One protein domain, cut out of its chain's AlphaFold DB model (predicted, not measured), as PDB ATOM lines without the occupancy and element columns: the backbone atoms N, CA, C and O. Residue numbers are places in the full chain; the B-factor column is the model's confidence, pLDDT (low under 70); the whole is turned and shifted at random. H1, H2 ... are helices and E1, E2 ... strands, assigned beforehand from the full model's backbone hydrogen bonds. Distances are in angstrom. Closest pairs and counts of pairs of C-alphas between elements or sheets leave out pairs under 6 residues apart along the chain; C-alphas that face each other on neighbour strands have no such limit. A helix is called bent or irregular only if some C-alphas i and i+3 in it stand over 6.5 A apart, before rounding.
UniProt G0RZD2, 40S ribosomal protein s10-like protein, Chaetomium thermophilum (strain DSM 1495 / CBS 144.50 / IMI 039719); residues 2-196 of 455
ATOM      1  N   SER A   2       9.711   5.169  89.537       48.12
ATOM      2  CA  SER A   2       9.006   3.866  89.596       48.12
ATOM      3  C   SER A   2       8.081   3.527  88.409       48.12
ATOM      4  O   SER A   2       7.793   2.349  88.209       48.12
ATOM      5  N   SER A   3       7.632   4.485  87.583       50.56
ATOM      6  CA  SER A   3       6.607   4.184  86.558       50.56
ATOM      7  C   SER A   3       7.157   3.615  85.238       50.56
ATOM      8  O   SER A   3       6.520   2.758  84.627       50.56
ATOM      9  N   THR A   4       8.360   4.010  84.810       49.09
ATOM     10  CA  THR A   4       8.991   3.521  83.566       49.09
ATOM     11  C   THR A   4       9.521   2.092  83.698       49.09
ATOM     12  O   THR A   4       9.357   1.284  82.784       49.09
ATOM     13  N   ALA A   5      10.062   1.740  84.869       48.97
ATOM     14  CA  ALA A   5      10.510   0.383  85.185       48.97
ATOM     15  C   ALA A   5       9.347  -0.630  85.247       48.97
ATOM     16  O   ALA A   5       9.520  -1.797  84.893       48.97
ATOM     17  N   CYS A   6       8.150  -0.185  85.648       47.41
ATOM     18  CA  CYS A   6       6.945  -1.018  85.664       47.41
ATOM     19  C   CYS A   6       6.422  -1.285  84.237       47.41
ATOM     20  O   CYS A   6       6.093  -2.421  83.899       47.41
ATOM     21  N   ARG A   7       6.445  -0.271  83.356       52.47
ATOM     22  CA  ARG A   7       5.989  -0.394  81.958       52.47
ATOM     23  C   ARG A   7       6.852  -1.320  81.101       52.47
ATOM     24  O   ARG A   7       6.303  -2.077  80.308       52.47
ATOM     25  N   SER A   8       8.178  -1.308  81.258       56.97
ATOM     26  CA  SER A   8       9.040  -2.164  80.425       56.97
ATOM     27  C   SER A   8       9.000  -3.646  80.826       56.97
ATOM     28  O   SER A   8       9.319  -4.502  80.007       56.97
ATOM     29  N   ARG A   9       8.563  -3.981  82.052       64.19
ATOM     30  CA  ARG A   9       8.304  -5.375  82.465       64.19
ATOM     31  C   ARG A   9       7.032  -5.950  81.839       64.19
ATOM     32  O   ARG A   9       6.977  -7.151  81.610       64.19
ATOM     33  N   ALA A  10       6.050  -5.106  81.526       74.75
ATOM     34  CA  ALA A  10       4.804  -5.540  80.898       74.75
ATOM     35  C   ALA A  10       4.979  -5.951  79.424       74.75
ATOM     36  O   ALA A  10       4.191  -6.745  78.922       74.75
ATOM     37  N   LEU A  11       6.004  -5.434  78.731       79.69
ATOM     38  CA  LEU A  11       6.241  -5.700  77.304       79.69
ATOM     39  C   LEU A  11       7.109  -6.936  77.039       79.69
ATOM     40  O   LEU A  11       6.961  -7.557  75.990       79.69
ATOM     41  N   LEU A  12       7.973  -7.325  77.982       81.81
ATOM     42  CA  LEU A  12       8.836  -8.503  77.848       81.81
ATOM     43  C   LEU A  12       8.091  -9.792  77.438       81.81
ATOM     44  O   LEU A  12       8.548 -10.424  76.491       81.81
ATOM     45  N   PRO A  13       6.961 -10.186  78.067       84.75
ATOM     46  CA  PRO A  13       6.269 -11.421  77.687       84.75
ATOM     47  C   PRO A  13       5.725 -11.379  76.254       84.75
ATOM     48  O   PRO A  13       5.750 -12.395  75.565       84.75
ATOM     49  N   TRP A  14       5.292 -10.209  75.776       88.81
ATOM     50  CA  TRP A  14       4.823 -10.036  74.400       88.81
ATOM     51  C   TRP A  14       5.964 -10.128  73.392       88.81
ATOM     52  O   TRP A  14       5.808 -10.763  72.354       88.81
ATOM     53  N   ILE A  15       7.123  -9.548  73.716       88.56
ATOM     54  CA  ILE A  15       8.324  -9.662  72.880       88.56
ATOM     55  C   ILE A  15       8.788 -11.122  72.846       88.56
ATOM     56  O   ILE A  15       9.044 -11.641  71.768       88.56
ATOM     57  N   SER A  16       8.806 -11.819  73.986       87.56
ATOM     58  CA  SER A  16       9.123 -13.250  74.043       87.56
ATOM     59  C   SER A  16       8.167 -14.098  73.203       87.56
ATOM     60  O   SER A  16       8.624 -14.977  72.477       87.56
ATOM     61  N   LEU A  17       6.859 -13.824  73.264       89.69
ATOM     62  CA  LEU A  17       5.867 -14.512  72.437       89.69
ATOM     63  C   LEU A  17       6.096 -14.240  70.945       89.69
ATOM     64  O   LEU A  17       6.095 -15.174  70.150       89.69
ATOM     65  N   ALA A  18       6.341 -12.985  70.560       89.38
ATOM     66  CA  ALA A  18       6.626 -12.623  69.173       89.38
ATOM     67  C   ALA A  18       7.907 -13.298  68.655       89.38
ATOM     68  O   ALA A  18       7.906 -13.852  67.560       89.38
ATOM     69  N   THR A  19       8.981 -13.320  69.450       90.00
ATOM     70  CA  THR A  19      10.224 -14.028  69.110       90.00
ATOM     71  C   THR A  19      10.000 -15.533  68.967       90.00
ATOM     72  O   THR A  19      10.553 -16.141  68.054       90.00
ATOM     73  N   PHE A  20       9.167 -16.138  69.819       88.88
ATOM     74  CA  PHE A  20       8.802 -17.551  69.699       88.88
ATOM     75  C   PHE A  20       8.042 -17.840  68.399       88.88
ATOM     76  O   PHE A  20       8.390 -18.779  67.688       88.88
ATOM     77  N   LEU A  21       7.047 -17.015  68.059       87.62
ATOM     78  CA  LEU A  21       6.286 -17.161  66.815       87.62
ATOM     79  C   LEU A  21       7.180 -16.989  65.578       87.62
ATOM     80  O   LEU A  21       7.082 -17.785  64.651       87.62
ATOM     81  N   LEU A  22       8.097 -16.017  65.593       87.81
ATOM     82  CA  LEU A  22       9.086 -15.824  64.524       87.81
ATOM     83  C   LEU A  22      10.038 -17.019  64.385       87.81
ATOM     84  O   LEU A  22      10.373 -17.414  63.274       87.81
ATOM     85  N   ALA A  23      10.470 -17.617  65.498       86.06
ATOM     86  CA  ALA A  23      11.300 -18.817  65.460       86.06
ATOM     87  C   ALA A  23      10.532 -20.019  64.886       86.06
ATOM     88  O   ALA A  23      11.091 -20.775  64.093       86.06
ATOM     89  N   ALA A  24       9.256 -20.185  65.250       82.00
ATOM     90  CA  ALA A  24       8.401 -21.234  64.700       82.00
ATOM     91  C   ALA A  24       8.191 -21.066  63.184       82.00
ATOM     92  O   ALA A  24       8.355 -22.030  62.440       82.00
ATOM     93  N   ASP A  25       7.910 -19.845  62.725       87.19
ATOM     94  CA  ASP A  25       7.793 -19.507  61.301       87.19
ATOM     95  C   ASP A  25       9.090 -19.800  60.524       87.19
ATOM     96  O   ASP A  25       9.069 -20.441  59.469       87.19
ATOM     97  N   ALA A  26      10.244 -19.437  61.094       86.00
ATOM     98  CA  ALA A  26      11.546 -19.732  60.505       86.00
ATOM     99  C   ALA A  26      11.825 -21.246  60.416       86.00
ATOM    100  O   ALA A  26      12.357 -21.711  59.407       86.00
ATOM    101  N   ILE A  27      11.438 -22.032  61.431       83.00
ATOM    102  CA  ILE A  27      11.548 -23.504  61.410       83.00
ATOM    103  C   ILE A  27      10.688 -24.092  60.292       83.00
ATOM    104  O   ILE A  27      11.179 -24.921  59.527       83.00
ATOM    105  N   VAL A  28       9.427 -23.666  60.185       82.25
ATOM    106  CA  VAL A  28       8.515 -24.143  59.136       82.25
ATOM    107  C   VAL A  28       9.075 -23.802  57.757       82.25
ATOM    108  O   VAL A  28       9.166 -24.679  56.901       82.25
ATOM    109  N   SER A  29       9.539 -22.569  57.562       82.44
ATOM    110  CA  SER A  29      10.141 -22.122  56.302       82.44
ATOM    111  C   SER A  29      11.371 -22.954  55.918       82.44
ATOM    112  O   SER A  29      11.480 -23.417  54.783       82.44
ATOM    113  N   LEU A  30      12.276 -23.218  56.865       84.38
ATOM    114  CA  LEU A  30      13.446 -24.073  56.636       84.38
ATOM    115  C   LEU A  30      13.064 -25.525  56.338       84.38
ATOM    116  O   LEU A  30      13.675 -26.145  55.469       84.38
ATOM    117  N   ALA A  31      12.052 -26.063  57.021       79.88
ATOM    118  CA  ALA A  31      11.559 -27.412  56.776       79.88
ATOM    119  C   ALA A  31      10.974 -27.546  55.362       79.88
ATOM    120  O   ALA A  31      11.279 -28.514  54.667       79.88
ATOM    121  N   LEU A  32      10.204 -26.554  54.904       79.56
ATOM    122  CA  LEU A  32       9.649 -26.522  53.549       79.56
ATOM    123  C   LEU A  32      10.750 -26.435  52.486       79.56
ATOM    124  O   LEU A  32      10.754 -27.228  51.544       79.56
ATOM    125  N   VAL A  33      11.728 -25.539  52.660       80.81
ATOM    126  CA  VAL A  33      12.862 -25.422  51.728       80.81
ATOM    127  C   VAL A  33      13.700 -26.703  51.720       80.81
ATOM    128  O   VAL A  33      14.086 -27.181  50.656       80.81
ATOM    129  N   SER A  34      13.949 -27.310  52.884       78.75
ATOM    130  CA  SER A  34      14.678 -28.576  52.975       78.75
ATOM    131  C   SER A  34      13.914 -29.725  52.316       78.75
ATOM    132  O   SER A  34      14.528 -30.516  51.602       78.75
ATOM    133  N   SER A  35      12.591 -29.792  52.493       79.31
ATOM    134  CA  SER A  35      11.728 -30.771  51.827       79.31
ATOM    135  C   SER A  35      11.747 -30.598  50.309       79.31
ATOM    136  O   SER A  35      11.828 -31.584  49.582       79.31
ATOM    137  N   MET A  36      11.726 -29.358  49.815       80.75
ATOM    138  CA  MET A  36      11.854 -29.060  48.388       80.75
ATOM    139  C   MET A  36      13.212 -29.527  47.842       80.75
ATOM    140  O   MET A  36      13.267 -30.188  46.810       80.75
ATOM    141  N   VAL A  37      14.313 -29.235  48.540       80.88
ATOM    142  CA  VAL A  37      15.660 -29.677  48.133       80.88
ATOM    143  C   VAL A  37      15.772 -31.205  48.142       80.88
ATOM    144  O   VAL A  37      16.332 -31.788  47.214       80.88
ATOM    145  N   ALA A  38      15.199 -31.870  49.150       73.44
ATOM    146  CA  ALA A  38      15.142 -33.326  49.212       73.44
ATOM    147  C   ALA A  38      14.326 -33.914  48.050       73.44
ATOM    148  O   ALA A  38      14.765 -34.882  47.428       73.44
ATOM    149  N   PHE A  39      13.188 -33.300  47.707       79.75
ATOM    150  CA  PHE A  39      12.404 -33.670  46.532       79.75
ATOM    151  C   PHE A  39      13.230 -33.535  45.250       79.75
ATOM    152  O   PHE A  39      13.315 -34.506  44.505       79.75
ATOM    153  N   LEU A  40      13.902 -32.398  45.031       77.19
ATOM    154  CA  LEU A  40      14.748 -32.159  43.855       77.19
ATOM    155  C   LEU A  40      15.859 -33.209  43.709       77.19
ATOM    156  O   LEU A  40      16.085 -33.716  42.615       77.19
ATOM    157  N   HIS A  41      16.540 -33.564  44.803       76.75
ATOM    158  CA  HIS A  41      17.619 -34.555  44.763       76.75
ATOM    159  C   HIS A  41      17.134 -36.006  44.675       76.75
ATOM    160  O   HIS A  41      17.860 -36.829  44.118       76.75
ATOM    161  N   GLY A  42      15.961 -36.321  45.230       70.62
ATOM    162  CA  GLY A  42      15.424 -37.680  45.296       70.62
ATOM    163  C   GLY A  42      14.548 -38.058  44.104       70.62
ATOM    164  O   GLY A  42      14.865 -38.996  43.381       70.62
ATOM    165  N   PHE A  43      13.446 -37.336  43.904       71.88
ATOM    166  CA  PHE A  43      12.400 -37.679  42.927       71.88
ATOM    167  C   PHE A  43      12.373 -36.728  41.731       71.88
ATOM    168  O   PHE A  43      12.116 -37.140  40.603       71.88
ATOM    169  N   GLY A  44      12.665 -35.452  41.972       69.06
ATOM    170  CA  GLY A  44      12.539 -34.377  40.998       69.06
ATOM    171  C   GLY A  44      13.487 -34.494  39.808       69.06
ATOM    172  O   GLY A  44      13.195 -33.925  38.764       69.06
ATOM    173  N   ARG A  45      14.583 -35.253  39.931       69.69
ATOM    174  CA  ARG A  45      15.529 -35.498  38.833       69.69
ATOM    175  C   ARG A  45      14.990 -36.420  37.743       69.69
ATOM    176  O   ARG A  45      15.483 -36.331  36.620       69.69
ATOM    177  N   GLY A  46      13.975 -37.244  38.029       61.50
ATOM    178  CA  GLY A  46      13.485 -38.241  37.069       61.50
ATOM    179  C   GLY A  46      14.600 -39.202  36.620       61.50
ATOM    180  O   GLY A  46      15.735 -39.091  37.078       61.50
ATOM    181  N   PRO A  47      14.317 -40.190  35.766       74.31
ATOM    182  CA  PRO A  47      13.594 -39.978  34.520       74.31
ATOM    183  C   PRO A  47      12.080 -40.138  34.647       74.31
ATOM    184  O   PRO A  47      11.585 -40.989  35.384       74.31
ATOM    185  N   PHE A  48      11.345 -39.324  33.895       81.50
ATOM    186  CA  PHE A  48       9.898 -39.407  33.749       81.50
ATOM    187  C   PHE A  48       9.543 -40.125  32.445       81.50
ATOM    188  O   PHE A  48      10.134 -39.853  31.404       81.50
ATOM    189  N   HIS A  49       8.574 -41.037  32.494       80.06
ATOM    190  CA  HIS A  49       8.052 -41.687  31.294       80.06
ATOM    191  C   HIS A  49       7.044 -40.760  30.618       80.06
ATOM    192  O   HIS A  49       6.002 -40.451  31.197       80.06
ATOM    193  N   VAL A  50       7.355 -40.322  29.401       80.50
ATOM    194  CA  VAL A  50       6.506 -39.428  28.609       80.50
ATOM    195  C   VAL A  50       5.960 -40.193  27.422       80.50
ATOM    196  O   VAL A  50       6.706 -40.903  26.750       80.50
ATOM    197  N   VAL A  51       4.661 -40.053  27.171       77.56
ATOM    198  CA  VAL A  51       3.987 -40.667  26.025       77.56
ATOM    199  C   VAL A  51       3.596 -39.563  25.049       77.56
ATOM    200  O   VAL A  51       2.582 -38.897  25.245       77.56
ATOM    201  N   ALA A  52       4.403 -39.353  24.009       68.00
ATOM    202  CA  ALA A  52       4.094 -38.373  22.973       68.00
ATOM    203  C   ALA A  52       3.221 -38.992  21.862       68.00
ATOM    204  O   ALA A  52       3.431 -40.157  21.494       68.00
ATOM    205  N   PRO A  53       2.232 -38.246  21.332       61.62
ATOM    206  CA  PRO A  53       1.534 -38.632  20.110       61.62
ATOM    207  C   PRO A  53       2.521 -38.636  18.934       61.62
ATOM    208  O   PRO A  53       3.363 -37.750  18.831       61.62
ATOM    209  N   ASP A  54       2.456 -39.666  18.091       61.03
ATOM    210  CA  ASP A  54       3.306 -39.788  16.902       61.03
ATOM    211  C   ASP A  54       2.686 -38.983  15.745       61.03
ATOM    212  O   ASP A  54       1.489 -39.128  15.476       61.03
ATOM    213  N   ASP A  55       3.487 -38.162  15.060       58.81
ATOM    214  CA  ASP A  55       3.033 -37.291  13.957       58.81
ATOM    215  C   ASP A  55       2.448 -38.084  12.770       58.81
ATOM    216  O   ASP A  55       1.603 -37.579  12.034       58.81
ATOM    217  N   ASP A  56       2.814 -39.362  12.633       57.72
ATOM    218  CA  ASP A  56       2.335 -40.259  11.572       57.72
ATOM    219  C   ASP A  56       0.996 -40.960  11.900       57.72
ATOM    220  O   ASP A  56       0.548 -41.839  11.162       57.72
ATOM    221  N   GLY A  57       0.351 -40.646  13.033       53.66
ATOM    222  CA  GLY A  57      -0.931 -41.251  13.432       53.66
ATOM    223  C   GLY A  57      -0.876 -42.763  13.727       53.66
ATOM    224  O   GLY A  57      -1.913 -43.391  13.946       53.66
ATOM    225  N   SER A  58       0.323 -43.356  13.752       45.19
ATOM    226  CA  SER A  58       0.549 -44.808  13.823       45.19
ATOM    227  C   SER A  58       0.797 -45.346  15.242       45.19
ATOM    228  O   SER A  58       0.923 -46.562  15.415       45.19
ATOM    229  N   GLY A  59       0.872 -44.501  16.274       58.69
ATOM    230  CA  GLY A  59       1.106 -44.963  17.644       58.69
ATOM    231  C   GLY A  59       1.425 -43.852  18.639       58.69
ATOM    232  O   GLY A  59       1.324 -42.668  18.335       58.69
ATOM    233  N   SER A  60       1.780 -44.240  19.864       60.97
ATOM    234  CA  SER A  60       2.313 -43.339  20.890       60.97
ATOM    235  C   SER A  60       3.769 -43.719  21.146       60.97
ATOM    236  O   SER A  60       4.042 -44.873  21.485       60.97
ATOM    237  N   LYS A  61       4.712 -42.784  20.985       66.94
ATOM    238  CA  LYS A  61       6.132 -43.034  21.274       66.94
ATOM    239  C   LYS A  61       6.421 -42.678  22.726       66.94
ATOM    240  O   LYS A  61       6.255 -41.536  23.151       66.94
ATOM    241  N   ALA A  62       6.842 -43.682  23.489       77.38
ATOM    242  CA  ALA A  62       7.283 -43.496  24.860       77.38
ATOM    243  C   ALA A  62       8.778 -43.156  24.884       77.38
ATOM    244  O   ALA A  62       9.583 -43.890  24.309       77.38
ATOM    245  N   PHE A  63       9.154 -42.081  25.572       81.00
ATOM    246  CA  PHE A  63      10.555 -41.734  25.819       81.00
ATOM    247  C   PHE A  63      10.778 -41.331  27.279       81.00
ATOM    248  O   PHE A  63       9.836 -41.060  28.028       81.00
ATOM    249  N   LEU A  64      12.042 -41.350  27.703       81.81
ATOM    250  CA  LEU A  64      12.446 -40.963  29.052       81.81
ATOM    251  C   LEU A  64      12.866 -39.495  29.058       81.81
ATOM    252  O   LEU A  64      13.834 -39.121  28.400       81.81
ATOM    253  N   PHE A  65      12.164 -38.679  29.836       82.88
ATOM    254  CA  PHE A  65      12.438 -37.258  29.995       82.88
ATOM    255  C   PHE A  65      13.202 -36.985  31.294       82.88
ATOM    256  O   PHE A  65      12.832 -37.484  32.359       82.88
ATOM    257  N   SER A  66      14.273 -36.191  31.223       84.38
ATOM    258  CA  SER A  66      14.997 -35.747  32.419       84.38
ATOM    259  C   SER A  66      14.134 -34.788  33.235       84.38
ATOM    260  O   SER A  66      13.598 -33.817  32.709       84.38
ATOM    261  N   GLY A  67      14.032 -35.022  34.542       80.06
ATOM    262  CA  GLY A  67      13.249 -34.177  35.442       80.06
ATOM    263  C   GLY A  67      13.919 -32.862  35.833       80.06
ATOM    264  O   GLY A  67      13.291 -32.032  36.485       80.06
ATOM    265  N   GLU A  68      15.174 -32.657  35.432       85.50
ATOM    266  CA  GLU A  68      15.947 -31.446  35.700       85.50
ATOM    267  C   GLU A  68      16.357 -30.779  34.369       85.50
ATOM    268  O   GLU A  68      17.009 -31.443  33.550       85.50
ATOM    269  N   PRO A  69      16.022 -29.492  34.136       89.94
ATOM    270  CA  PRO A  69      16.475 -28.750  32.962       89.94
ATOM    271  C   PRO A  69      17.933 -28.294  33.127       89.94
ATOM    272  O   PRO A  69      18.480 -28.285  34.234       89.94
ATOM    273  N   VAL A  70      18.583 -27.890  32.031       89.69
ATOM    274  CA  VAL A  70      19.977 -27.404  32.046       89.69
ATOM    275  C   VAL A  70      20.108 -26.133  32.888       89.69
ATOM    276  O   VAL A  70      21.037 -26.007  33.686       89.69
ATOM    277  N   HIS A  71      19.164 -25.204  32.743       89.19
ATOM    278  CA  HIS A  71      19.197 -23.890  33.387       89.19
ATOM    279  C   HIS A  71      18.178 -23.773  34.530       89.19
ATOM    280  O   HIS A  71      17.332 -22.874  34.543       89.19
ATOM    281  N   LEU A  72      18.272 -24.680  35.510       88.06
ATOM    282  CA  LEU A  72      17.482 -24.606  36.739       88.06
ATOM    283  C   LEU A  72      18.091 -23.600  37.731       88.06
ATOM    284  O   LEU A  72      19.218 -23.751  38.202       88.06
ATOM    285  N   VAL A  73      17.324 -22.576  38.090       87.94
ATOM    286  CA  VAL A  73      17.717 -21.528  39.034       87.94
ATOM    287  C   VAL A  73      17.420 -21.979  40.458       87.94
ATOM    288  O   VAL A  73      16.302 -21.856  40.952       87.94
ATOM    289  N   THR A  74      18.440 -22.477  41.150       85.75
ATOM    290  CA  THR A  74      18.333 -22.933  42.549       85.75
ATOM    291  C   THR A  74      18.718 -21.862  43.575       85.75
ATOM    292  O   THR A  74      18.492 -22.033  44.776       85.75
ATOM    293  N   ASN A  75      19.254 -20.722  43.126       84.44
ATOM    294  CA  ASN A  75      19.709 -19.637  44.002       84.44
ATOM    295  C   ASN A  75      18.584 -19.037  44.856       84.44
ATOM    296  O   ASN A  75      18.839 -18.614  45.981       84.44
ATOM    297  N   THR A  76      17.338 -19.053  44.374       82.19
ATOM    298  CA  THR A  76      16.156 -18.635  45.149       82.19
ATOM    299  C   THR A  76      15.995 -19.473  46.419       82.19
ATOM    300  O   THR A  76      15.783 -18.926  47.503       82.19
ATOM    301  N   GLY A  77      16.202 -20.789  46.318       81.75
ATOM    302  CA  GLY A  77      16.200 -21.709  47.453       81.75
ATOM    303  C   GLY A  77      17.351 -21.449  48.427       81.75
ATOM    304  O   GLY A  77      17.130 -21.397  49.635       81.75
ATOM    305  N   HIS A  78      18.569 -21.218  47.925       83.44
ATOM    306  CA  HIS A  78      19.734 -20.921  48.770       83.44
ATOM    307  C   HIS A  78      19.586 -19.610  49.554       83.44
ATOM    308  O   HIS A  78      19.870 -19.576  50.752       83.44
ATOM    309  N   VAL A  79      19.099 -18.550  48.905       87.75
ATOM    310  CA  VAL A  79      18.870 -17.243  49.539       87.75
ATOM    311  C   VAL A  79      17.762 -17.336  50.593       87.75
ATOM    312  O   VAL A  79      17.936 -16.845  51.709       87.75
ATOM    313  N   THR A  80      16.661 -18.030  50.288       85.00
ATOM    314  CA  THR A  80      15.547 -18.230  51.232       85.00
ATOM    315  C   THR A  80      15.975 -19.066  52.442       85.00
ATOM    316  O   THR A  80      15.638 -18.726  53.576       85.00
ATOM    317  N   ASN A  81      16.790 -20.106  52.233       86.12
ATOM    318  CA  ASN A  81      17.376 -20.902  53.314       86.12
ATOM    319  C   ASN A  81      18.296 -20.050  54.206       86.12
ATOM    320  O   ASN A  81      18.153 -20.053  55.426       86.12
ATOM    321  N   GLY A  82      19.185 -19.248  53.610       86.88
ATOM    322  CA  GLY A  82      20.061 -18.348  54.364       86.88
ATOM    323  C   GLY A  82      19.288 -17.321  55.200       86.88
ATOM    324  O   GLY A  82      19.628 -17.085  56.364       86.88
ATOM    325  N   ALA A  83      18.211 -16.758  54.647       89.44
ATOM    326  CA  ALA A  83      17.343 -15.822  55.354       89.44
ATOM    327  C   ALA A  83      16.594 -16.500  56.519       89.44
ATOM    328  O   ALA A  83      16.640 -16.003  57.647       89.44
ATOM    329  N   GLY A  84      15.982 -17.666  56.276       87.56
ATOM    330  CA  GLY A  84      15.293 -18.459  57.301       87.56
ATOM    331  C   GLY A  84      16.226 -18.940  58.419       87.56
ATOM    332  O   GLY A  84      15.897 -18.833  59.599       87.56
ATOM    333  N   GLY A  85      17.436 -19.386  58.072       86.94
ATOM    334  CA  GLY A  85      18.468 -19.801  59.026       86.94
ATOM    335  C   GLY A  85      18.933 -18.657  59.922       86.94
ATOM    336  O   GLY A  85      19.045 -18.819  61.138       86.94
ATOM    337  N   THR A  86      19.133 -17.473  59.339       90.00
ATOM    338  CA  THR A  86      19.496 -16.258  60.086       90.00
ATOM    339  C   THR A  86      18.392 -15.860  61.065       90.00
ATOM    340  O   THR A  86      18.678 -15.579  62.232       90.00
ATOM    341  N   ALA A  87      17.130 -15.903  60.626       90.44
ATOM    342  CA  ALA A  87      15.977 -15.623  61.476       90.44
ATOM    343  C   ALA A  87      15.872 -16.620  62.644       90.44
ATOM    344  O   ALA A  87      15.719 -16.213  63.795       90.44
ATOM    345  N   LEU A  88      16.039 -17.921  62.394       91.25
ATOM    346  CA  LEU A  88      15.968 -18.933  63.447       91.25
ATOM    347  C   LEU A  88      17.092 -18.783  64.483       91.25
ATOM    348  O   LEU A  88      16.837 -18.729  65.689       91.25
ATOM    349  N   VAL A  89      18.344 -18.717  64.022       91.25
ATOM    350  CA  VAL A  89      19.510 -18.743  64.915       91.25
ATOM    351  C   VAL A  89      19.695 -17.403  65.616       91.25
ATOM    352  O   VAL A  89      19.776 -17.350  66.844       91.25
ATOM    353  N   LEU A  90      19.762 -16.310  64.857       90.50
ATOM    354  CA  LEU A  90      20.128 -15.014  65.420       90.50
ATOM    355  C   LEU A  90      18.936 -14.281  66.038       90.50
ATOM    356  O   LEU A  90      19.083 -13.671  67.099       90.50
ATOM    357  N   VAL A  91      17.757 -14.347  65.413       92.62
ATOM    358  CA  VAL A  91      16.561 -13.666  65.938       92.62
ATOM    359  C   VAL A  91      15.842 -14.540  66.957       92.62
ATOM    360  O   VAL A  91      15.574 -14.060  68.056       92.62
ATOM    361  N   GLY A  92      15.603 -15.813  66.637       91.94
ATOM    362  CA  GLY A  92      14.952 -16.782  67.518       91.94
ATOM    363  C   GLY A  92      15.787 -17.113  68.757       91.94
ATOM    364  O   GLY A  92      15.496 -16.631  69.855       91.94
ATOM    365  N   PHE A  93      16.844 -17.918  68.604       87.94
ATOM    366  CA  PHE A  93      17.672 -18.337  69.747       87.94
ATOM    367  C   PHE A  93      18.457 -17.177  70.366       87.94
ATOM    368  O   PHE A  93      18.481 -17.039  71.591       87.94
ATOM    369  N   GLY A  94      19.042 -16.304  69.540       89.50
ATOM    370  CA  GLY A  94      19.711 -15.093  70.024       89.50
ATOM    371  C   GLY A  94      18.772 -14.176  70.816       89.50
ATOM    372  O   GLY A  94      19.175 -13.627  71.842       89.50
ATOM    373  N   GLY A  95      17.497 -14.088  70.419       90.25
ATOM    374  CA  GLY A  95      16.487 -13.304  71.129       90.25
ATOM    375  C   GLY A  95      16.052 -13.912  72.441       90.25
ATOM    376  O   GLY A  95      15.943 -13.200  73.436       90.25
ATOM    377  N   LEU A  96      15.896 -15.234  72.489       89.38
ATOM    378  CA  LEU A  96      15.624 -15.935  73.738       89.38
ATOM    379  C   LEU A  96      16.735 -15.677  74.766       89.38
ATOM    380  O   LEU A  96      16.449 -15.341  75.916       89.38
ATOM    381  N   ILE A  97      18.003 -15.765  74.349       87.38
ATOM    382  CA  ILE A  97      19.155 -15.489  75.217       87.38
ATOM    383  C   ILE A  97      19.162 -14.019  75.654       87.38
ATOM    384  O   ILE A  97      19.276 -13.746  76.851       87.38
ATOM    385  N   ALA A  98      18.993 -13.076  74.721       88.25
ATOM    386  CA  ALA A  98      18.971 -11.645  75.024       88.25
ATOM    387  C   ALA A  98      17.859 -11.284  76.024       88.25
ATOM    388  O   ALA A  98      18.106 -10.559  76.987       88.25
ATOM    389  N   LEU A  99      16.660 -11.850  75.860       88.44
ATOM    390  CA  LEU A  99      15.522 -11.636  76.756       88.44
ATOM    391  C   LEU A  99      15.731 -12.276  78.134       88.44
ATOM    392  O   LEU A  99      15.364 -11.673  79.141       88.44
ATOM    393  N   ILE A 100      16.348 -13.460  78.215       85.50
ATOM    394  CA  ILE A 100      16.686 -14.106  79.497       85.50
ATOM    395  C   ILE A 100      17.726 -13.282  80.265       85.50
ATOM    396  O   ILE A 100      17.596 -13.106  81.481       85.50
ATOM    397  N   VAL A 101      18.755 -12.779  79.577       86.12
ATOM    398  CA  VAL A 101      19.786 -11.915  80.173       86.12
ATOM    399  C   VAL A 101      19.157 -10.611  80.670       86.12
ATOM    400  O   VAL A 101      19.394 -10.224  81.816       86.12
ATOM    401  N   GLU A 102      18.273 -10.009  79.872       84.50
ATOM    402  CA  GLU A 102      17.512  -8.801  80.210       84.50
ATOM    403  C   GLU A 102      16.544  -8.997  81.373       84.50
ATOM    404  O   GLU A 102      16.422  -8.138  82.247       84.50
ATOM    405  N   TRP A 103      15.902 -10.155  81.462       82.50
ATOM    406  CA  TRP A 103      15.048 -10.492  82.592       82.50
ATOM    407  C   TRP A 103      15.852 -10.662  83.892       82.50
ATOM    408  O   TRP A 103      15.427 -10.183  84.946       82.50
ATOM    409  N   ARG A 104      17.040 -11.286  83.830       81.94
ATOM    410  CA  ARG A 104      17.892 -11.556  85.006       81.94
ATOM    411  C   ARG A 104      18.713 -10.358  85.488       81.94
ATOM    412  O   ARG A 104      19.013 -10.275  86.680       81.94
ATOM    413  N   SER A 105      19.102  -9.445  84.603       79.62
ATOM    414  CA  SER A 105      19.983  -8.312  84.930       79.62
ATOM    415  C   SER A 105      19.276  -7.172  85.676       79.62
ATOM    416  O   SER A 105      19.922  -6.414  86.399       79.62
ATOM    417  N   ARG A 106      17.941  -7.092  85.590       68.81
ATOM    418  CA  ARG A 106      17.091  -6.015  86.142       68.81
ATOM    419  C   ARG A 106      17.039  -5.895  87.673       68.81
ATOM    420  O   ARG A 106      16.288  -5.066  88.182       68.81
ATOM    421  N   GLY A 107      17.799  -6.708  88.406       64.50
ATOM    422  CA  GLY A 107      17.976  -6.606  89.861       64.50
ATOM    423  C   GLY A 107      19.400  -6.256  90.307       64.50
ATOM    424  O   GLY A 107      19.664  -6.252  91.505       64.50
ATOM    425  N   ARG A 108      20.340  -6.032  89.374       69.31
ATOM    426  CA  ARG A 108      21.758  -5.782  89.676       69.31
ATOM    427  C   ARG A 108      22.323  -4.696  88.754       69.31
ATOM    428  O   ARG A 108      22.596  -4.954  87.585       69.31
ATOM    429  N   ASP A 109      22.578  -3.509  89.300       61.41
ATOM    430  CA  ASP A 109      22.917  -2.291  88.539       61.41
ATOM    431  C   ASP A 109      24.103  -2.436  87.566       61.41
ATOM    432  O   ASP A 109      24.051  -1.942  86.442       61.41
ATOM    433  N   LYS A 110      25.163  -3.171  87.937       60.75
ATOM    434  CA  LYS A 110      26.330  -3.392  87.053       60.75
ATOM    435  C   LYS A 110      26.048  -4.349  85.886       60.75
ATOM    436  O   LYS A 110      26.681  -4.238  84.842       60.75
ATOM    437  N   LEU A 111      25.106  -5.279  86.047       62.38
ATOM    438  CA  LEU A 111      24.721  -6.237  85.003       62.38
ATOM    439  C   LEU A 111      23.721  -5.631  84.011       62.38
ATOM    440  O   LEU A 111      23.613  -6.113  82.886       62.38
ATOM    441  N   TYR A 112      23.031  -4.560  84.405       67.06
ATOM    442  CA  TYR A 112      22.065  -3.866  83.560       67.06
ATOM    443  C   TYR A 112      22.720  -3.181  82.350       67.06
ATOM    444  O   TYR A 112      22.197  -3.276  81.244       67.06
ATOM    445  N   LEU A 113      23.900  -2.566  82.514       70.56
ATOM    446  CA  LEU A 113      24.615  -1.938  81.392       70.56
ATOM    447  C   LEU A 113      24.995  -2.963  80.310       70.56
ATOM    448  O   LEU A 113      24.769  -2.736  79.126       70.56
ATOM    449  N   PHE A 114      25.533  -4.110  80.729       74.38
ATOM    450  CA  PHE A 114      25.926  -5.196  79.827       74.38
ATOM    451  C   PHE A 114      24.713  -5.832  79.134       74.38
ATOM    452  O   PHE A 114      24.721  -6.059  77.925       74.38
ATOM    453  N   SER A 115      23.637  -6.044  79.889       80.06
ATOM    454  CA  SER A 115      22.366  -6.544  79.372       80.06
ATOM    455  C   SER A 115      21.742  -5.621  78.328       80.06
ATOM    456  O   SER A 115      21.328  -6.080  77.267       80.06
ATOM    457  N   SER A 116      21.761  -4.310  78.583       79.44
ATOM    458  CA  SER A 116      21.247  -3.304  77.656       79.44
ATOM    459  C   SER A 116      22.005  -3.305  76.326       79.44
ATOM    460  O   SER A 116      21.389  -3.081  75.283       79.44
ATOM    461  N   VAL A 117      23.318  -3.566  76.336       83.75
ATOM    462  CA  VAL A 117      24.131  -3.679  75.110       83.75
ATOM    463  C   VAL A 117      23.770  -4.945  74.334       83.75
ATOM    464  O   VAL A 117      23.528  -4.858  73.134       83.75
ATOM    465  N   ILE A 118      23.669  -6.096  75.007       84.12
ATOM    466  CA  ILE A 118      23.275  -7.367  74.374       84.12
ATOM    467  C   ILE A 118      21.882  -7.259  73.754       84.12
ATOM    468  O   ILE A 118      21.687  -7.648  72.604       84.12
ATOM    469  N   TYR A 119      20.926  -6.693  74.490       85.88
ATOM    470  CA  TYR A 119      19.568  -6.487  73.999       85.88
ATOM    471  C   TYR A 119      19.538  -5.542  72.789       85.88
ATOM    472  O   TYR A 119      18.886  -5.838  71.791       85.88
ATOM    473  N   SER A 120      20.296  -4.440  72.827       83.19
ATOM    474  CA  SER A 120      20.376  -3.493  71.703       83.19
ATOM    475  C   SER A 120      21.018  -4.115  70.462       83.19
ATOM    476  O   SER A 120      20.530  -3.909  69.350       83.19
ATOM    477  N   LEU A 121      22.083  -4.902  70.645       86.50
ATOM    478  CA  LEU A 121      22.739  -5.639  69.566       86.50
ATOM    479  C   LEU A 121      21.787  -6.669  68.950       86.50
ATOM    480  O   LEU A 121      21.697  -6.765  67.730       86.50
ATOM    481  N   TRP A 122      21.037  -7.397  69.779       93.12
ATOM    482  CA  TRP A 122      20.025  -8.326  69.291       93.12
ATOM    483  C   TRP A 122      18.925  -7.615  68.490       93.12
ATOM    484  O   TRP A 122      18.593  -8.068  67.397       93.12
ATOM    485  N   CYS A 123      18.415  -6.471  68.959       88.69
ATOM    486  CA  CYS A 123      17.440  -5.681  68.200       88.69
ATOM    487  C   CYS A 123      17.989  -5.231  66.834       88.69
ATOM    488  O   CYS A 123      17.263  -5.265  65.841       88.69
ATOM    489  N   LEU A 124      19.266  -4.837  66.763       87.75
ATOM    490  CA  LEU A 124      19.925  -4.504  65.497       87.75
ATOM    491  C   LEU A 124      19.987  -5.721  64.565       87.75
ATOM    492  O   LEU A 124      19.671  -5.607  63.382       87.75
ATOM    493  N   ILE A 125      20.350  -6.890  65.092       88.00
ATOM    494  CA  ILE A 125      20.394  -8.135  64.321       88.00
ATOM    495  C   ILE A 125      18.994  -8.532  63.830       88.00
ATOM    496  O   ILE A 125      18.848  -8.934  62.677       88.00
ATOM    497  N   ALA A 126      17.956  -8.358  64.650       89.38
ATOM    498  CA  ALA A 126      16.570  -8.591  64.249       89.38
ATOM    499  C   ALA A 126      16.144  -7.679  63.089       89.38
ATOM    500  O   ALA A 126      15.526  -8.149  62.134       89.38
ATOM    501  N   LEU A 127      16.541  -6.403  63.119       88.31
ATOM    502  CA  LEU A 127      16.289  -5.470  62.020       88.31
ATOM    503  C   LEU A 127      17.030  -5.874  60.736       88.31
ATOM    504  O   LEU A 127      16.440  -5.873  59.660       88.31
ATOM    505  N   LEU A 128      18.306  -6.252  60.833       89.25
ATOM    506  CA  LEU A 128      19.075  -6.717  59.675       89.25
ATOM    507  C   LEU A 128      18.502  -8.021  59.099       89.25
ATOM    508  O   LEU A 128      18.420  -8.169  57.882       89.25
ATOM    509  N   SER A 129      18.041  -8.933  59.956       91.06
ATOM    510  CA  SER A 129      17.366 -10.165  59.540       91.06
ATOM    511  C   SER A 129      16.030  -9.884  58.846       91.06
ATOM    512  O   SER A 129      15.681 -10.577  57.889       91.06
ATOM    513  N   LEU A 130      15.284  -8.863  59.278       90.31
ATOM    514  CA  LEU A 130      14.074  -8.408  58.588       90.31
ATOM    515  C   LEU A 130      14.401  -7.894  57.179       90.31
ATOM    516  O   LEU A 130      13.737  -8.257  56.214       90.31
ATOM    517  N   LEU A 131      15.444  -7.076  57.040       89.75
ATOM    518  CA  LEU A 131      15.863  -6.569  55.730       89.75
ATOM    519  C   LEU A 131      16.334  -7.700  54.807       89.75
ATOM    520  O   LEU A 131      15.993  -7.707  53.626       89.75
ATOM    521  N   LEU A 132      17.062  -8.681  55.347       89.12
ATOM    522  CA  LEU A 132      17.516  -9.851  54.597       89.12
ATOM    523  C   LEU A 132      16.344 -10.724  54.125       89.12
ATOM    524  O   LEU A 132      16.325 -11.138  52.969       89.12
ATOM    525  N   THR A 133      15.362 -10.988  54.990       90.38
ATOM    526  CA  THR A 133      14.161 -11.770  54.634       90.38
ATOM    527  C   THR A 133      13.297 -11.049  53.602       90.38
ATOM    528  O   THR A 133      12.844 -11.674  52.646       90.38
ATOM    529  N   LEU A 134      13.141  -9.726  53.717       88.88
ATOM    530  CA  LEU A 134      12.454  -8.916  52.712       88.88
ATOM    531  C   LEU A 134      13.184  -8.953  51.359       88.88
ATOM    532  O   LEU A 134      12.553  -9.148  50.322       88.88
ATOM    533  N   ALA A 135      14.511  -8.803  51.356       89.56
ATOM    534  CA  ALA A 135      15.313  -8.884  50.138       89.56
ATOM    535  C   ALA A 135      15.231 -10.275  49.488       89.56
ATOM    536  O   ALA A 135      15.077 -10.372  48.271       89.56
ATOM    537  N   ALA A 136      15.272 -11.343  50.293       88.81
ATOM    538  CA  ALA A 136      15.101 -12.718  49.831       88.81
ATOM    539  C   ALA A 136      13.725 -12.941  49.184       88.81
ATOM    540  O   ALA A 136      13.649 -13.525  48.105       88.81
ATOM    541  N   LEU A 137      12.656 -12.424  49.799       88.12
ATOM    542  CA  LEU A 137      11.298 -12.496  49.260       88.12
ATOM    543  C   LEU A 137      11.182 -11.763  47.918       88.12
ATOM    544  O   LEU A 137      10.659 -12.320  46.955       88.12
ATOM    545  N   VAL A 138      11.689 -10.528  47.843       87.62
ATOM    546  CA  VAL A 138      11.684  -9.746  46.597       87.62
ATOM    547  C   VAL A 138      12.461 -10.479  45.509       87.62
ATOM    548  O   VAL A 138      11.960 -10.608  44.396       87.62
ATOM    549  N   TYR A 139      13.649 -10.998  45.826       88.56
ATOM    550  CA  TYR A 139      14.458 -11.768  44.886       88.56
ATOM    551  C   TYR A 139      13.717 -13.008  44.370       88.56
ATOM    552  O   TYR A 139      13.643 -13.202  43.159       88.56
ATOM    553  N   ALA A 140      13.119 -13.805  45.261       85.62
ATOM    554  CA  ALA A 140      12.371 -15.001  44.881       85.62
ATOM    555  C   ALA A 140      11.185 -14.664  43.963       85.62
ATOM    556  O   ALA A 140      11.056 -15.250  42.893       85.62
ATOM    557  N   VAL A 141      10.371 -13.666  44.324       87.44
ATOM    558  CA  VAL A 141       9.212 -13.250  43.515       87.44
ATOM    559  C   VAL A 141       9.637 -12.699  42.155       87.44
ATOM    560  O   VAL A 141       9.004 -13.002  41.145       87.44
ATOM    561  N   VAL A 142      10.691 -11.879  42.106       88.56
ATOM    562  CA  VAL A 142      11.188 -11.310  40.847       88.56
ATOM    563  C   VAL A 142      11.722 -12.410  39.936       88.56
ATOM    564  O   VAL A 142      11.342 -12.448  38.769       88.56
ATOM    565  N   GLU A 143      12.535 -13.330  40.450       86.50
ATOM    566  CA  GLU A 143      13.101 -14.422  39.653       86.50
ATOM    567  C   GLU A 143      12.009 -15.389  39.157       86.50
ATOM    568  O   GLU A 143      12.013 -15.781  37.986       86.50
ATOM    569  N   THR A 144      11.013 -15.711  39.993       83.88
ATOM    570  CA  THR A 144       9.842 -16.493  39.565       83.88
ATOM    571  C   THR A 144       9.073 -15.762  38.468       83.88
ATOM    572  O   THR A 144       8.725 -16.372  37.462       83.88
ATOM    573  N   ARG A 145       8.858 -14.442  38.573       82.12
ATOM    574  CA  ARG A 145       8.174 -13.676  37.515       82.12
ATOM    575  C   ARG A 145       8.970 -13.623  36.213       82.12
ATOM    576  O   ARG A 145       8.386 -13.813  35.153       82.12
ATOM    577  N   LEU A 146      10.283 -13.410  36.287       82.25
ATOM    578  CA  LEU A 146      11.154 -13.397  35.107       82.25
ATOM    579  C   LEU A 146      11.168 -14.747  34.383       82.25
ATOM    580  O   LEU A 146      11.318 -14.779  33.169       82.25
ATOM    581  N   THR A 147      10.997 -15.848  35.115       78.44
ATOM    582  CA  THR A 147      10.916 -17.198  34.533       78.44
ATOM    583  C   THR A 147       9.488 -17.626  34.180       78.44
ATOM    584  O   THR A 147       9.311 -18.563  33.412       78.44
ATOM    585  N   SER A 148       8.463 -16.944  34.702       74.12
ATOM    586  CA  SER A 148       7.050 -17.184  34.365       74.12
ATOM    587  C   SER A 148       6.612 -16.439  33.108       74.12
ATOM    588  O   SER A 148       5.660 -16.848  32.456       74.12
ATOM    589  N   SER A 149       7.272 -15.330  32.779       64.75
ATOM    590  CA  SER A 149       7.035 -14.558  31.562       64.75
ATOM    591  C   SER A 149       8.088 -14.931  30.523       64.75
ATOM    592  O   SER A 149       9.194 -14.397  30.532       64.75
ATOM    593  N   GLY A 150       7.750 -15.864  29.634       62.19
ATOM    594  CA  GLY A 150       8.552 -16.170  28.457       62.19
ATOM    595  C   GLY A 150       8.658 -14.962  27.511       62.19
ATOM    596  O   GLY A 150       7.996 -13.934  27.720       62.19
ATOM    597  N   PRO A 151       9.484 -15.057  26.455       53.00
ATOM    598  CA  PRO A 151       9.552 -14.032  25.416       53.00
ATOM    599  C   PRO A 151       8.140 -13.726  24.887       53.00
ATOM    600  O   PRO A 151       7.436 -14.628  24.448       53.00
ATOM    601  N   GLY A 152       7.693 -12.469  24.983       56.78
ATOM    602  CA  GLY A 152       6.343 -12.070  24.553       56.78
ATOM    603  C   GLY A 152       5.224 -12.244  25.592       56.78
ATOM    604  O   GLY A 152       4.055 -12.207  25.224       56.78
ATOM    605  N   GLY A 153       5.540 -12.426  26.880       56.41
ATOM    606  CA  GLY A 153       4.560 -12.333  27.975       56.41
ATOM    607  C   GLY A 153       3.709 -13.584  28.226       56.41
ATOM    608  O   GLY A 153       2.876 -13.569  29.128       56.41
ATOM    609  N   HIS A 154       3.945 -14.668  27.487       59.62
ATOM    610  CA  HIS A 154       3.260 -15.950  27.667       59.62
ATOM    611  C   HIS A 154       4.057 -16.872  28.600       59.62
ATOM    612  O   HIS A 154       5.283 -16.774  28.674       59.62
ATOM    613  N   GLN A 155       3.377 -17.768  29.325       64.00
ATOM    614  CA  GLN A 155       4.069 -18.761  30.150       64.00
ATOM    615  C   GLN A 155       4.915 -19.676  29.258       64.00
ATOM    616  O   GLN A 155       4.375 -20.201  28.282       64.00
ATOM    617  N   PRO A 156       6.209 -19.885  29.561       68.94
ATOM    618  CA  PRO A 156       7.031 -20.777  28.760       68.94
ATOM    619  C   PRO A 156       6.452 -22.195  28.846       68.94
ATOM    620  O   PRO A 156       6.171 -22.706  29.935       68.94
ATOM    621  N   GLY A 157       6.183 -22.780  27.681       79.31
ATOM    622  CA  GLY A 157       5.774 -24.172  27.538       79.31
ATOM    623  C   GLY A 157       6.983 -25.083  27.377       79.31
ATOM    624  O   GLY A 157       8.054 -24.626  26.969       79.31
ATOM    625  N   ILE A 158       6.821 -26.361  27.709       83.06
ATOM    626  CA  ILE A 158       7.811 -27.383  27.352       83.06
ATOM    627  C   ILE A 158       7.493 -27.868  25.940       83.06
ATOM    628  O   ILE A 158       6.416 -28.412  25.698       83.06
ATOM    629  N   ASP A 159       8.432 -27.680  25.016       84.62
ATOM    630  CA  ASP A 159       8.314 -28.216  23.664       84.62
ATOM    631  C   ASP A 159       8.638 -29.717  23.687       84.62
ATOM    632  O   ASP A 159       9.755 -30.141  24.011       84.62
ATOM    633  N   LEU A 160       7.634 -30.532  23.360       81.75
ATOM    634  CA  LEU A 160       7.747 -31.987  23.348       81.75
ATOM    635  C   LEU A 160       8.713 -32.490  22.268       81.75
ATOM    636  O   LEU A 160       9.306 -33.552  22.451       81.75
ATOM    637  N   LEU A 161       8.907 -31.740  21.182       81.56
ATOM    638  CA  LEU A 161       9.822 -32.110  20.107       81.56
ATOM    639  C   LEU A 161      11.278 -31.974  20.569       81.56
ATOM    640  O   LEU A 161      12.073 -32.903  20.424       81.56
ATOM    641  N   ILE A 162      11.596 -30.859  21.231       83.88
ATOM    642  CA  ILE A 162      12.918 -30.609  21.826       83.88
ATOM    643  C   ILE A 162      13.188 -31.605  22.960       83.88
ATOM    644  O   ILE A 162      14.297 -32.133  23.088       83.88
ATOM    645  N   ALA A 163      12.164 -31.904  23.765       84.25
ATOM    646  CA  ALA A 163      12.226 -32.922  24.809       84.25
ATOM    647  C   ALA A 163      12.489 -34.333  24.249       84.25
ATOM    648  O   ALA A 163      13.225 -35.103  24.864       84.25
ATOM    649  N   TYR A 164      11.906 -34.667  23.094       82.00
ATOM    650  CA  TYR A 164      12.119 -35.945  22.415       82.00
ATOM    651  C   TYR A 164      13.524 -36.063  21.813       82.00
ATOM    652  O   TYR A 164      14.085 -37.158  21.805       82.00
ATOM    653  N   GLU A 165      14.102 -34.961  21.334       85.88
ATOM    654  CA  GLU A 165      15.484 -34.919  20.841       85.88
ATOM    655  C   GLU A 165      16.502 -35.079  21.987       85.88
ATOM    656  O   GLU A 165      17.510 -35.770  21.838       85.88
ATOM    657  N   HIS A 166      16.197 -34.524  23.165       86.69
ATOM    658  CA  HIS A 166      17.063 -34.532  24.350       86.69
ATOM    659  C   HIS A 166      16.586 -35.532  25.412       86.69
ATOM    660  O   HIS A 166      16.256 -35.171  26.546       86.69
ATOM    661  N   GLN A 167      16.561 -36.816  25.050       83.12
ATOM    662  CA  GLN A 167      16.146 -37.884  25.964       83.12
ATOM    663  C   GLN A 167      17.149 -38.086  27.103       83.12
ATOM    664  O   GLN A 167      18.353 -37.841  26.964       83.12
ATOM    665  N   TYR A 168      16.662 -38.606  28.230       79.75
ATOM    666  CA  TYR A 168      17.503 -38.979  29.365       79.75
ATOM    667  C   TYR A 168      18.698 -39.838  28.899       79.75
ATOM    668  O   TYR A 168      18.495 -40.826  28.189       79.75
ATOM    669  N   PRO A 169      19.945 -39.510  29.296       82.25
ATOM    670  CA  PRO A 169      20.346 -38.641  30.412       82.25
ATOM    671  C   PRO A 169      20.531 -37.152  30.070       82.25
ATOM    672  O   PRO A 169      21.012 -36.394  30.915       82.25
ATOM    673  N   GLN A 170      20.206 -36.719  28.852       87.56
ATOM    674  CA  GLN A 170      20.337 -35.318  28.461       87.56
ATOM    675  C   GLN A 170      19.245 -34.474  29.134       87.56
ATOM    676  O   GLN A 170      18.122 -34.928  29.356       87.56
ATOM    677  N   LYS A 171      19.609 -33.255  29.539       88.75
ATOM    678  CA  LYS A 171      18.708 -32.313  30.212       88.75
ATOM    679  C   LYS A 171      18.069 -31.391  29.184       88.75
ATOM    680  O   LYS A 171      18.717 -31.043  28.202       88.75
ATOM    681  N   TYR A 172      16.852 -30.935  29.465       88.25
ATOM    682  CA  TYR A 172      16.151 -29.979  28.610       88.25
ATOM    683  C   TYR A 172      16.948 -28.661  28.511       88.25
ATOM    684  O   TYR A 172      17.188 -28.038  29.555       88.25
ATOM    685  N   PRO A 173      17.414 -28.262  27.312       88.81
ATOM    686  CA  PRO A 173      18.355 -27.150  27.155       88.81
ATOM    687  C   PRO A 173      17.683 -25.775  27.193       88.81
ATOM    688  O   PRO A 173      18.331 -24.789  27.547       88.81
ATOM    689  N   ASP A 174      16.393 -25.709  26.874       86.44
ATOM    690  CA  ASP A 174      15.728 -24.449  26.578       86.44
ATOM    691  C   ASP A 174      15.130 -23.768  27.804       86.44
ATOM    692  O   ASP A 174      14.537 -24.394  28.685       86.44
ATOM    693  N   GLY A 175      15.233 -22.440  27.813       83.12
ATOM    694  CA  GLY A 175      14.645 -21.578  28.831       83.12
ATOM    695  C   GLY A 175      15.406 -21.569  30.157       83.12
ATOM    696  O   GLY A 175      16.254 -22.408  30.445       83.12
ATOM    697  N   LYS A 176      15.093 -20.572  30.986       86.31
ATOM    698  CA  LYS A 176      15.589 -20.448  32.359       86.31
ATOM    699  C   LYS A 176      14.416 -20.697  33.295       86.31
ATOM    700  O   LYS A 176      13.395 -20.026  33.175       86.31
ATOM    701  N   TRP A 177      14.571 -21.623  34.235       88.44
ATOM    702  CA  TRP A 177      13.446 -22.110  35.029       88.44
ATOM    703  C   TRP A 177      13.703 -21.986  36.521       88.44
ATOM    704  O   TRP A 177      14.797 -22.285  36.995       88.44
ATOM    705  N   THR A 178      12.684 -21.599  37.281       88.81
ATOM    706  CA  THR A 178      12.663 -21.862  38.724       88.81
ATOM    707  C   THR A 178      12.023 -23.232  38.959       88.81
ATOM    708  O   THR A 178      11.291 -23.710  38.092       88.81
ATOM    709  N   PRO A 179      12.258 -23.895  40.108       84.56
ATOM    710  CA  PRO A 179      11.579 -25.155  40.419       84.56
ATOM    711  C   PRO A 179      10.054 -25.050  40.280       84.56
ATOM    712  O   PRO A 179       9.422 -25.937  39.719       84.56
ATOM    713  N   GLU A 180       9.477 -23.936  40.728       83.50
ATOM    714  CA  GLU A 180       8.044 -23.663  40.628       83.50
ATOM    715  C   GLU A 180       7.559 -23.626  39.172       83.50
ATOM    716  O   GLU A 180       6.635 -24.360  38.816       83.50
ATOM    717  N   THR A 181       8.201 -22.832  38.308       87.06
ATOM    718  CA  THR A 181       7.772 -22.716  36.905       87.06
ATOM    719  C   THR A 181       8.027 -23.995  36.118       87.06
ATOM    720  O   THR A 181       7.188 -24.390  35.313       87.06
ATOM    721  N   TRP A 182       9.136 -24.683  36.401       87.44
ATOM    722  CA  TRP A 182       9.484 -25.950  35.766       87.44
ATOM    723  C   TRP A 182       8.458 -27.045  36.043       87.44
ATOM    724  O   TRP A 182       7.902 -27.607  35.106       87.44
ATOM    725  N   TYR A 183       8.172 -27.349  37.314       83.81
ATOM    726  CA  TYR A 183       7.245 -28.439  37.637       83.81
ATOM    727  C   TYR A 183       5.802 -28.100  37.265       83.81
ATOM    728  O   TYR A 183       5.038 -29.004  36.937       83.81
ATOM    729  N   THR A 184       5.437 -26.817  37.243       83.56
ATOM    730  CA  THR A 184       4.131 -26.387  36.726       83.56
ATOM    731  C   THR A 184       4.022 -26.657  35.226       83.56
ATOM    732  O   THR A 184       3.025 -27.225  34.786       83.56
ATOM    733  N   ALA A 185       5.051 -26.318  34.443       83.81
ATOM    734  CA  ALA A 185       5.083 -26.617  33.012       83.81
ATOM    735  C   ALA A 185       5.146 -28.132  32.751       83.81
ATOM    736  O   ALA A 185       4.420 -28.636  31.902       83.81
ATOM    737  N   LEU A 186       5.921 -28.877  33.544       84.19
ATOM    738  CA  LEU A 186       6.000 -30.336  33.469       84.19
ATOM    739  C   LEU A 186       4.629 -30.992  33.676       84.19
ATOM    740  O   LEU A 186       4.246 -31.867  32.912       84.19
ATOM    741  N   LEU A 187       3.873 -30.560  34.688       81.56
ATOM    742  CA  LEU A 187       2.544 -31.107  34.976       81.56
ATOM    743  C   LEU A 187       1.478 -30.680  33.959       81.56
ATOM    744  O   LEU A 187       0.480 -31.380  33.802       81.56
ATOM    745  N   ARG A 188       1.662 -29.526  33.308       81.88
ATOM    746  CA  ARG A 188       0.717 -28.977  32.330       81.88
ATOM    747  C   ARG A 188       0.924 -29.562  30.934       81.88
ATOM    748  O   ARG A 188      -0.049 -29.954  30.299       81.88
ATOM    749  N   ASP A 189       2.171 -29.596  30.475       78.88
ATOM    750  CA  ASP A 189       2.510 -29.809  29.064       78.88
ATOM    751  C   ASP A 189       2.986 -31.235  28.783       78.88
ATOM    752  O   ASP A 189       2.832 -31.728  27.666       78.88
ATOM    753  N   VAL A 190       3.561 -31.918  29.779       75.81
ATOM    754  CA  VAL A 190       4.144 -33.245  29.579       75.81
ATOM    755  C   VAL A 190       3.125 -34.332  29.935       75.81
ATOM    756  O   VAL A 190       2.745 -34.465  31.100       75.81
ATOM    757  N   PRO A 191       2.692 -35.161  28.964       71.25
ATOM    758  CA  PRO A 191       1.824 -36.304  29.225       71.25
ATOM    759  C   PRO A 191       2.618 -37.406  29.937       71.25
ATOM    760  O   PRO A 191       3.200 -38.302  29.318       71.25
ATOM    761  N   LEU A 192       2.659 -37.313  31.266       71.12
ATOM    762  CA  LEU A 192       3.278 -38.304  32.139       71.12
ATOM    763  C   LEU A 192       2.487 -39.619  32.050       71.12
ATOM    764  O   LEU A 192       1.290 -39.666  32.338       71.12
ATOM    765  N   GLY A 193       3.152 -40.692  31.628       53.62
ATOM    766  CA  GLY A 193       2.549 -42.016  31.511       53.62
ATOM    767  C   GLY A 193       2.241 -42.615  32.884       53.62
ATOM    768  O   GLY A 193       3.146 -43.090  33.568       53.62
ATOM    769  N   GLY A 194       0.963 -42.607  33.274       48.31
ATOM    770  CA  GLY A 194       0.429 -43.252  34.477       48.31
ATOM    771  C   GLY A 194      -1.060 -42.934  34.655       48.31
ATOM    772  O   GLY A 194      -1.456 -41.773  34.622       48.31
ATOM    773  N   GLU A 195      -1.905 -43.957  34.791       37.53
ATOM    774  CA  GLU A 195      -3.366 -43.821  34.875       37.53
ATOM    775  C   GLU A 195      -3.811 -42.946  36.067       37.53
ATOM    776  O   GLU A 195      -3.694 -43.346  37.225       37.53
ATOM    777  N   LEU A 196      -4.391 -41.771  35.791       41.56
ATOM    778  CA  LEU A 196      -5.225 -41.019  36.737       41.56
ATOM    779  C   LEU A 196      -6.648 -40.864  36.149       41.56
ATOM    780  O   LEU A 196      -6.806 -40.349  35.038       41.56
TER     781      LEU A 196
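Overview. This is residues 2 to 196 of the 455 residues of the protein "40S ribosomal protein s10-like protein" of Chaetomium thermophilum (strain DSM 1495 / CBS 144.50 / IMI 039719) (UniProt G0RZD2). Look for a long rod of three lengthwise helices, H2 running between H1 and H3, with a small head at one end that holds the strand hairpin E1 and E2, the short helices H4 and H5, and long loops. At the other end lie both the arm H1a and the tight turn between H2 and H3, residues 106 to 108. The 195 printed residues are mostly helix, in the order H1 E1 E2 H2 H3 H4 H5, and the two strands are antiparallel. The whole is extended, with a radius of gyration of the C-alphas of 25.2 A and spans of 90 by 34 by 25 A.

Along the chain. Find C-alpha 48 at (9.898, -39.407, 33.749), where E1, residues 48 to 53, begins; E2 is residues 60 to 65. H4 is residues 160 to 165 and H5 residues 179 to 189, ending at (2.510, -29.809, 29.064). H1, residues 3 to 42, was assigned as one helix by its hydrogen bonds but is bent, C-alphas 10 and 13 being 6.9 A apart; its arms are H1a, residues 3 to 10, and H1b, residues 13 to 42, 42.7 A long. H2, residues 75 to 105, is 42.5 A long, and H3, residues 109 to 148, 58.4 A.

Arrangement. In the hairpin E1 and E2, look at N 50 and O 63, 2.9 A apart and within hydrogen-bond range. The closest C-alphas of E2 and H4 are Phe 65 and Ala 163, 6.8 A. H5 touches residues 144 to 148 of H3 alone, closest at the C-alphas of Ser 148 and Thr 181, 6.1 A. H2 and H3 form a helical hairpin at a shallow tilt of 17 degrees, closest at the C-alphas of Ser 105 and Tyr 112, 5.1 A. H1b touches H2 at 27 degrees, a shallow tilt, opposite ways, closest at the C-alphas of Ala 23 and Gly 92, 4.7 A. H1b and H3 are apart. Every O i to N i+4 pair is within hydrogen-bond range in H1b, H4 and H5; in H1a it is 2 of 4, in H2 26 of 27, in H3 34 of 36.

Size, cuts and confidence. The two C-alphas farthest apart, Ser 2 and Ser 58, are 90.5 A apart. The printed part has no cut; the links H3 to H4 and H4 to H5 are long. The model's pLDDT is under 70 in 40 residues, among them 2 to 9, 52 to 61 and 149 to 156.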